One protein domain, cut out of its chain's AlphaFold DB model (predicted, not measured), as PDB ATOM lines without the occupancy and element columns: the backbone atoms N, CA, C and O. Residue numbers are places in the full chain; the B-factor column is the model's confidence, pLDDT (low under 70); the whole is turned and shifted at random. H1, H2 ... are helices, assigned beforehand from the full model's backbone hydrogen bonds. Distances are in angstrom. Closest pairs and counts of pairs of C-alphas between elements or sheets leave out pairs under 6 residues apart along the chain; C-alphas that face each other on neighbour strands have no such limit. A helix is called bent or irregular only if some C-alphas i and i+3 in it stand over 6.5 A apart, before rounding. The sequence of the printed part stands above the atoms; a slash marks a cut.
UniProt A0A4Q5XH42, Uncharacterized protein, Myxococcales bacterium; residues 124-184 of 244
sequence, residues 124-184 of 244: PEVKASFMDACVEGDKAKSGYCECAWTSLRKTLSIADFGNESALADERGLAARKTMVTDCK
ATOM      1  N   PRO A 124      -5.928 -36.699 -54.909       95.94
ATOM      2  CA  PRO A 124      -4.992 -36.736 -53.783       95.94
ATOM      3  C   PRO A 124      -4.690 -35.361 -53.180       95.94
ATOM      4  O   PRO A 124      -4.546 -35.250 -51.965       95.94
ATOM      5  N   GLU A 125      -4.623 -34.318 -54.005       92.69
ATOM      6  CA  GLU A 125      -4.352 -32.959 -53.535       92.69
ATOM      7  C   GLU A 125      -5.577 -32.343 -52.874       92.69
ATOM      8  O   GLU A 125      -5.466 -31.790 -51.785       92.69
ATOM      9  N   VAL A 126      -6.762 -32.527 -53.464       94.12
ATOM     10  CA  VAL A 126      -8.013 -32.075 -52.840       94.12
ATOM     11  C   VAL A 126      -8.237 -32.783 -51.506       94.12
ATOM     12  O   VAL A 126      -8.625 -32.139 -50.533       94.12
ATOM     13  N   LYS A 127      -7.914 -34.081 -51.417       96.19
ATOM     14  CA  LYS A 127      -7.915 -34.809 -50.146       96.19
ATOM     15  C   LYS A 127      -6.922 -34.196 -49.162       96.19
ATOM     16  O   LYS A 127      -7.286 -33.982 -48.011       96.19
ATOM     17  N   ALA A 128      -5.687 -33.932 -49.582       95.25
ATOM     18  CA  ALA A 128      -4.666 -33.360 -48.707       95.25
ATOM     19  C   ALA A 128      -5.104 -31.998 -48.145       95.25
ATOM     20  O   ALA A 128      -5.056 -31.809 -46.931       95.25
ATOM     21  N   SER A 129      -5.621 -31.101 -48.990       93.25
ATOM     22  CA  SER A 129      -6.163 -29.806 -48.561       93.25
ATOM     23  C   SER A 129      -7.381 -29.956 -47.649       93.25
ATOM     24  O   SER A 129      -7.482 -29.252 -46.649       93.25
ATOM     25  N   PHE A 130      -8.288 -30.892 -47.947       95.94
ATOM     26  CA  PHE A 130      -9.418 -31.196 -47.068       95.94
ATOM     27  C   PHE A 130      -8.945 -31.668 -45.688       95.94
ATOM     28  O   PHE A 130      -9.471 -31.225 -44.672       95.94
ATOM     29  N   MET A 131      -7.956 -32.562 -45.638       97.38
ATOM     30  CA  MET A 131      -7.426 -33.102 -44.387       97.38
ATOM     31  C   MET A 131      -6.725 -32.026 -43.561       97.38
ATOM     32  O   MET A 131      -6.969 -31.948 -42.360       97.38
ATOM     33  N   ASP A 132      -5.909 -31.184 -44.195       95.25
ATOM     34  CA  ASP A 132      -5.238 -30.060 -43.537       95.25
ATOM     35  C   ASP A 132      -6.255 -29.081 -42.930       95.25
ATOM     36  O   ASP A 132      -6.222 -28.810 -41.727       95.25
ATOM     37  N   ALA A 133      -7.248 -28.670 -43.727       94.44
ATOM     38  CA  ALA A 133      -8.306 -27.763 -43.294       94.44
ATOM     39  C   ALA A 133      -9.271 -28.386 -42.272       94.44
ATOM     40  O   ALA A 133      -9.857 -27.672 -41.475       94.44
ATOM     41  N   CYS A 134      -9.470 -29.705 -42.277       96.06
ATOM     42  CA  CYS A 134     -10.321 -30.376 -41.293       96.06
ATOM     43  C   CYS A 134      -9.605 -30.568 -39.945       96.06
ATOM     44  O   CYS A 134     -10.231 -30.515 -38.884       96.06
ATOM     45  N   VAL A 135      -8.292 -30.808 -39.974       96.19
ATOM     46  CA  VAL A 135      -7.473 -31.020 -38.777       96.19
ATOM     47  C   VAL A 135      -7.133 -29.688 -38.102       96.19
ATOM     48  O   VAL A 135      -7.151 -29.619 -36.873       96.19
ATOM     49  N   GLU A 136      -6.846 -28.634 -38.875       94.19
ATOM     50  CA  GLU A 136      -6.456 -27.299 -38.379       94.19
ATOM     51  C   GLU A 136      -5.337 -27.367 -37.318       94.19
ATOM     52  O   GLU A 136      -5.352 -26.686 -36.295       94.19
ATOM     53  N   GLY A 137      -4.375 -28.270 -37.525       93.62
ATOM     54  CA  GLY A 137      -3.274 -28.531 -36.593       93.62
ATOM     55  C   GLY A 137      -3.590 -29.460 -35.409       93.62
ATOM     56  O   GLY A 137      -2.651 -29.966 -34.788       93.62
ATOM     57  N   ASP A 138      -4.857 -29.776 -35.114       95.75
ATOM     58  CA  ASP A 138      -5.223 -30.726 -34.055       95.75
ATOM     59  C   ASP A 138      -5.342 -32.161 -34.585       95.75
ATOM     60  O   ASP A 138      -6.405 -32.638 -35.001       95.75
ATOM     61  N   LYS A 139      -4.227 -32.897 -34.518       97.06
ATOM     62  CA  LYS A 139      -4.137 -34.287 -34.991       97.06
ATOM     63  C   LYS A 139      -5.156 -35.231 -34.345       97.06
ATOM     64  O   LYS A 139      -5.422 -36.279 -34.941       97.06
ATOM     65  N   ALA A 140      -5.756 -34.894 -33.199       97.25
ATOM     66  CA  ALA A 140      -6.821 -35.705 -32.612       97.25
ATOM     67  C   ALA A 140      -8.056 -35.799 -33.529       97.25
ATOM     68  O   ALA A 140      -8.771 -36.800 -33.486       97.25
ATOM     69  N   LYS A 141      -8.275 -34.817 -34.419       97.50
ATOM     70  CA  LYS A 141      -9.362 -34.828 -35.411       97.50
ATOM     71  C   LYS A 141      -9.121 -35.770 -36.592       97.50
ATOM     72  O   LYS A 141     -10.068 -36.081 -37.310       97.50
ATOM     73  N   SER A 142      -7.896 -36.266 -36.802       97.44
ATOM     74  CA  SER A 142      -7.522 -37.001 -38.028       97.44
ATOM     75  C   SER A 142      -8.446 -38.190 -38.324       97.44
ATOM     76  O   SER A 142      -8.824 -38.407 -39.473       97.44
ATOM     77  N   GLY A 143      -8.862 -38.934 -37.291       97.56
ATOM     78  CA  GLY A 143      -9.769 -40.077 -37.444       97.56
ATOM     79  C   GLY A 143     -11.183 -39.689 -37.896       97.56
ATOM     80  O   GLY A 143     -11.802 -40.410 -38.682       97.56
ATOM     81  N   TYR A 144     -11.682 -38.537 -37.438       97.62
ATOM     82  CA  TYR A 144     -12.923 -37.952 -37.936       97.62
ATOM     83  C   TYR A 144     -12.751 -37.450 -39.371       97.62
ATOM     84  O   TYR A 144     -13.568 -37.790 -40.218       97.62
ATOM     85  N   CYS A 145     -11.671 -36.725 -39.670       98.00
ATOM     86  CA  CYS A 145     -11.424 -36.152 -40.994       98.00
ATOM     87  C   CYS A 145     -11.279 -37.220 -42.093       98.00
ATOM     88  O   CYS A 145     -11.926 -37.115 -43.132       98.00
ATOM     89  N   GLU A 146     -10.540 -38.307 -41.851       98.38
ATOM     90  CA  GLU A 146     -10.450 -39.428 -42.806       98.38
ATOM     91  C   GLU A 146     -11.820 -40.079 -43.060       98.38
ATOM     92  O   GLU A 146     -12.179 -40.416 -44.195       98.38
ATOM     93  N   CYS A 147     -12.619 -40.232 -42.000       98.56
ATOM     94  CA  CYS A 147     -13.983 -40.725 -42.130       98.56
ATOM     95  C   CYS A 147     -14.857 -39.757 -42.934       98.56
ATOM     96  O   CYS A 147     -15.580 -40.189 -43.834       98.56
ATOM     97  N   ALA A 148     -14.767 -38.463 -42.627       97.94
ATOM     98  CA  ALA A 148     -15.556 -37.417 -43.245       97.94
ATOM     99  C   ALA A 148     -15.283 -37.345 -44.748       97.94
ATOM    100  O   ALA A 148     -16.225 -37.405 -45.536       97.94
ATOM    101  N   TRP A 149     -14.006 -37.338 -45.143       97.94
ATOM    102  CA  TRP A 149     -13.590 -37.422 -46.542       97.94
ATOM    103  C   TRP A 149     -14.227 -38.626 -47.241       97.94
ATOM    104  O   TRP A 149     -14.910 -38.483 -48.256       97.94
ATOM    105  N   THR A 150     -14.044 -39.816 -46.661       98.38
ATOM    106  CA  THR A 150     -14.531 -41.075 -47.239       98.38
ATOM    107  C   THR A 150     -16.050 -41.087 -47.386       98.38
ATOM    108  O   THR A 150     -16.556 -41.562 -48.398       98.38
ATOM    109  N   SER A 151     -16.790 -40.572 -46.402       98.06
ATOM    110  CA  SER A 151     -18.252 -40.513 -46.456       98.06
ATOM    111  C   SER A 151     -18.746 -39.473 -47.465       98.06
ATOM    112  O   SER A 151     -19.560 -39.804 -48.326       98.06
ATOM    113  N   LEU A 152     -18.201 -38.251 -47.441       97.50
ATOM    114  CA  LEU A 152     -18.581 -37.184 -48.373       97.50
ATOM    115  C   LEU A 152     -18.317 -37.576 -49.833       97.50
ATOM    116  O   LEU A 152     -19.169 -37.342 -50.691       97.50
ATOM    117  N   ARG A 153     -17.190 -38.241 -50.122       97.12
ATOM    118  CA  ARG A 153     -16.832 -38.699 -51.478       97.12
ATOM    119  C   ARG A 153     -17.764 -39.758 -52.063       97.12
ATOM    120  O   ARG A 153     -17.759 -39.930 -53.280       97.12
ATOM    121  N   LYS A 154     -18.595 -40.425 -51.253       97.62
ATOM    122  CA  LYS A 154     -19.641 -41.330 -51.765       97.62
ATOM    123  C   LYS A 154     -20.717 -40.584 -52.562       97.62
ATOM    124  O   LYS A 154     -21.350 -41.190 -53.420       97.62
ATOM    125  N   THR A 155     -20.913 -39.292 -52.288       96.81
ATOM    126  CA  THR A 155     -22.009 -38.487 -52.859       96.81
ATOM    127  C   THR A 155     -21.505 -37.267 -53.628       96.81
ATOM    128  O   THR A 155     -22.097 -36.873 -54.633       96.81
ATOM    129  N   LEU A 156     -20.425 -36.650 -53.149       96.00
ATOM    130  CA  LEU A 156     -19.866 -35.418 -53.694       96.00
ATOM    131  C   LEU A 156     -18.686 -35.724 -54.608       96.00
ATOM    132  O   LEU A 156     -17.813 -36.517 -54.259       96.00
ATOM    133  N   SER A 157     -18.649 -35.068 -55.763       95.31
ATOM    134  CA  SER A 157     -17.516 -35.058 -56.687       95.31
ATOM    135  C   SER A 157     -16.382 -34.176 -56.161       95.31
ATOM    136  O   SER A 157     -16.591 -33.354 -55.273       95.31
ATOM    137  N   ILE A 158     -15.187 -34.287 -56.742       92.81
ATOM    138  CA  ILE A 158     -14.049 -33.416 -56.399       92.81
ATOM    139  C   ILE A 158     -14.376 -31.933 -56.605       92.81
ATOM    140  O   ILE A 158     -13.997 -31.102 -55.783       92.81
ATOM    141  N   ALA A 159     -15.147 -31.607 -57.646       89.94
ATOM    142  CA  ALA A 159     -15.537 -30.232 -57.926       89.94
ATOM    143  C   ALA A 159     -16.400 -29.612 -56.813       89.94
ATOM    144  O   ALA A 159     -16.317 -28.409 -56.566       89.94
ATOM    145  N   ASP A 160     -17.175 -30.431 -56.099       92.50
ATOM    146  CA  ASP A 160     -18.049 -29.966 -55.021       92.50
ATOM    147  C   ASP A 160     -17.247 -29.466 -53.804       92.50
ATOM    148  O   ASP A 160     -17.693 -28.559 -53.110       92.50
ATOM    149  N   PHE A 161     -16.035 -29.986 -53.570       91.25
ATOM    150  CA  PHE A 161     -15.169 -29.538 -52.467       91.25
ATOM    151  C   PHE A 161     -14.539 -28.160 -52.715       91.25
ATOM    152  O   PHE A 161     -14.153 -27.487 -51.764       91.25
ATOM    153  N   GLY A 162     -14.452 -27.728 -53.977       84.81
ATOM    154  CA  GLY A 162     -13.992 -26.388 -54.358       84.81
ATOM    155  C   GLY A 162     -15.115 -25.353 -54.468       84.81
ATOM    156  O   GLY A 162     -14.839 -24.192 -54.775       84.81
ATOM    157  N   ASN A 163     -16.375 -25.753 -54.259       83.62
ATOM    158  CA  ASN A 163     -17.551 -24.918 -54.474       83.62
ATOM    159  C   ASN A 163     -18.429 -24.866 -53.215       83.62
ATOM    160  O   ASN A 163     -19.233 -25.759 -52.956       83.62
ATOM    161  N   GLU A 164     -18.330 -23.770 -52.463       84.12
ATOM    162  CA  GLU A 164     -19.104 -23.567 -51.231       84.12
ATOM    163  C   GLU A 164     -20.621 -23.659 -51.462       84.12
ATOM    164  O   GLU A 164     -21.345 -24.225 -50.643       84.12
ATOM    165  N   SER A 165     -21.106 -23.187 -52.615       85.88
ATOM    166  CA  SER A 165     -22.532 -23.265 -52.955       85.88
ATOM    167  C   SER A 165     -22.996 -24.710 -53.152       85.88
ATOM    168  O   SER A 165     -24.110 -25.044 -52.759       85.88
ATOM    169  N   ALA A 166     -22.138 -25.583 -53.693       88.06
ATOM    170  CA  ALA A 166     -22.437 -27.011 -53.832       88.06
ATOM    171  C   ALA A 166     -22.483 -27.724 -52.470       88.06
ATOM    172  O   ALA A 166     -23.245 -28.666 -52.277       88.06
ATOM    173  N   LEU A 167     -21.702 -27.262 -51.490       89.00
ATOM    174  CA  LEU A 167     -21.813 -27.757 -50.119       89.00
ATOM    175  C   LEU A 167     -23.064 -27.200 -49.424       89.00
ATOM    176  O   LEU A 167     -23.667 -27.891 -48.605       89.00
ATOM    177  N   ALA A 168     -23.476 -25.972 -49.719       90.62
ATOM    178  CA  ALA A 168     -24.657 -25.360 -49.114       90.62
ATOM    179  C   ALA A 168     -25.994 -25.873 -49.687       90.62
ATOM    180  O   ALA A 168     -27.023 -25.704 -49.032       90.62
ATOM    181  N   ASP A 169     -25.989 -26.496 -50.870       92.44
ATOM    182  CA  ASP A 169     -27.194 -27.027 -51.510       92.44
ATOM    183  C   ASP A 169     -27.791 -28.255 -50.782       92.44
ATOM    184  O   ASP A 169     -27.225 -28.797 -49.826       92.44
ATOM    185  N   GLU A 170     -28.970 -28.709 -51.225       94.94
ATOM    186  CA  GLU A 170     -29.669 -29.851 -50.618       94.94
ATOM    187  C   GLU A 170     -28.851 -31.152 -50.655       94.94
ATOM    188  O   GLU A 170     -28.884 -31.931 -49.696       94.94
ATOM    189  N   ARG A 171     -28.082 -31.381 -51.726       95.31
ATOM    190  CA  ARG A 171     -27.224 -32.562 -51.887       95.31
ATOM    191  C   ARG A 171     -26.024 -32.482 -50.944       95.31
ATOM    192  O   ARG A 171     -25.723 -33.474 -50.278       95.31
ATOM    193  N   GLY A 172     -25.380 -31.323 -50.831       94.81
ATOM    194  CA  GLY A 172     -24.295 -31.058 -49.888       94.81
ATOM    195  C   GLY A 172     -24.740 -31.199 -48.432       94.81
ATOM    196  O   GLY A 172     -24.069 -31.855 -47.628       94.81
ATOM    197  N   LEU A 173     -25.920 -30.673 -48.094       94.44
ATOM    198  CA  LEU A 173     -26.549 -30.838 -46.781       94.44
ATOM    199  C   LEU A 173     -26.862 -32.310 -46.469       94.44
ATOM    200  O   LEU A 173     -26.578 -32.779 -45.363       94.44
ATOM    201  N   ALA A 174     -27.418 -33.055 -47.428       96.56
ATOM    202  CA  ALA A 174     -27.701 -34.481 -47.270       96.56
ATOM    203  C   ALA A 174     -26.415 -35.313 -47.106       96.56
ATOM    204  O   ALA A 174     -26.354 -36.198 -46.244       96.56
ATOM    205  N   ALA A 175     -25.364 -34.993 -47.868       97.25
ATOM    206  CA  ALA A 175     -24.052 -35.620 -47.738       97.25
ATOM    207  C   ALA A 175     -23.452 -35.382 -46.343       97.25
ATOM    208  O   ALA A 175     -22.995 -36.333 -45.713       97.25
ATOM    209  N   ARG A 176     -23.540 -34.158 -45.797       96.44
ATOM    210  CA  ARG A 176     -23.090 -33.874 -44.421       96.44
ATOM    211  C   ARG A 176     -23.874 -34.636 -43.358       96.44
ATOM    212  O   ARG A 176     -23.274 -35.156 -42.425       96.44
ATOM    213  N   LYS A 177     -25.200 -34.743 -43.482       96.56
ATOM    214  CA  LYS A 177     -26.014 -35.539 -42.542       96.56
ATOM    215  C   LYS A 177     -25.622 -37.021 -42.563       96.56
ATOM    216  O   LYS A 177     -25.528 -37.658 -41.513       96.56
ATOM    217  N   THR A 178     -25.347 -37.549 -43.754       97.88
ATOM    218  CA  THR A 178     -24.839 -38.919 -43.927       97.88
ATOM    219  C   THR A 178     -23.466 -39.071 -43.279       97.88
ATOM    220  O   THR A 178     -23.270 -39.973 -42.474       97.88
ATOM    221  N   MET A 179     -22.554 -38.131 -43.533       97.94
ATOM    222  CA  MET A 179     -21.219 -38.076 -42.933       97.94
ATOM    223  C   MET A 179     -21.259 -38.071 -41.403       97.94
ATOM    224  O   MET A 179     -20.532 -38.826 -40.767       97.94
ATOM    225  N   VAL A 180     -22.137 -37.273 -40.800       97.38
ATOM    226  CA  VAL A 180     -22.330 -37.240 -39.343       97.38
ATOM    227  C   VAL A 180     -22.767 -38.600 -38.793       97.38
ATOM    228  O   VAL A 180     -22.305 -39.014 -37.733       97.38
ATOM    229  N   THR A 181     -23.607 -39.325 -39.534       97.50
ATOM    230  CA  THR A 181     -24.032 -40.679 -39.158       97.50
ATOM    231  C   THR A 181     -22.887 -41.685 -39.311       97.50
ATOM    232  O   THR A 181     -22.604 -42.430 -38.374       97.50
ATOM    233  N   ASP A 182     -22.190 -41.666 -40.451       98.00
ATOM    234  CA  ASP A 182     -21.053 -42.547 -40.765       98.00
ATOM    235  C   ASP A 182     -19.869 -42.357 -39.797       98.00
ATOM    236  O   ASP A 182     -19.136 -43.304 -39.497       98.00
ATOM    237  N   CYS A 183     -19.662 -41.128 -39.315       97.69
ATOM    238  CA  CYS A 183     -18.499 -40.731 -38.518       97.69
ATOM    239  C   CYS A 183     -18.807 -40.498 -37.039       97.69
ATOM    240  O   CYS A 183     -17.968 -39.961 -36.313       97.69
ATOM    241  N   LYS A 184     -19.981 -40.932 -36.577       97.19
ATOM    242  CA  LYS A 184     -20.417 -40.801 -35.187       97.19
ATOM    243  C   LYS A 184     -19.408 -41.404 -34.203       97.19
ATOM    244  O   LYS A 184     -18.980 -42.548 -34.354       97.19
TER     245      LYS A 184
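This is residues 124 to 184 of the 244 residues of an uncharacterized protein of Myxococcales bacterium (UniProt A0A4Q5XH42). Two helices, H1 and H5, pack at a slant on the longest helix, H2, while staying apart from each other, and two short helices, H3 and H4, lie between the first parts of H1 and H5. H5 meets H2 with H2's residues 147 to 152 alone. The printed part has 61 residues with five named helices, in the order H1, H2, H3, H4, H5, and no named strand; the class is all helix. It is compact, with a radius of gyration of the C-alphas of 11.1 A, and spans 30 by 25 by 16 A.

H2, residues 139 to 152, touches H1, residues 124 to 135, at a steep tilt of 49 degrees, opposite ways; their closest C-alphas, of Lys 141 and Val 135, are 5.4 A apart. With residues 147 to 152 alone, H2 touches H5, residues 170 to 182, at a steep tilt of 53 degrees, opposite ways; the closest C-alphas, of Ser 151 and Met 179, are 5.2 A apart. H3, residues 158 to 161, is close to H1 but not clearly touching, with the C-alphas of Ile 158 and Val 126 closest at 7.1 A. H3 and H4, residues 164 to 168, only just touch, only at the corner, with 3 pairs of C-alphas within 8 A, Asp 160 and Ala 166 closest at 5.4 A. H4 is close to H5 but not clearly touching, the closest C-alphas, of Ala 166 and Gly 172, being 5.9 A apart. H1 and H5 are apart. Every O i to N i+4 pair is within hydrogen-bond range in H1, H4 and H5, against 8 of 10 in H2; H3 is too short for such a pair.

H2 is 19.9 A long and irregular, with C-alphas 140 and 143 7.2 A apart. H5 is 18.2 A long and ends at C-alpha 182, (-21.053, -42.547, -40.765). H1 is 16.2 A long and begins at C-alpha 124, (-4.992, -36.736, -53.783). H3 and H4 measure 5.6 A and 6.2 A.

The two C-alphas farthest apart, of Lys 139 and Glu 170, are 30.3 A apart. The printed part has no cut, and its four links are tight. The mean pLDDT of the printed part is 95.0, and no printed residue is under 70.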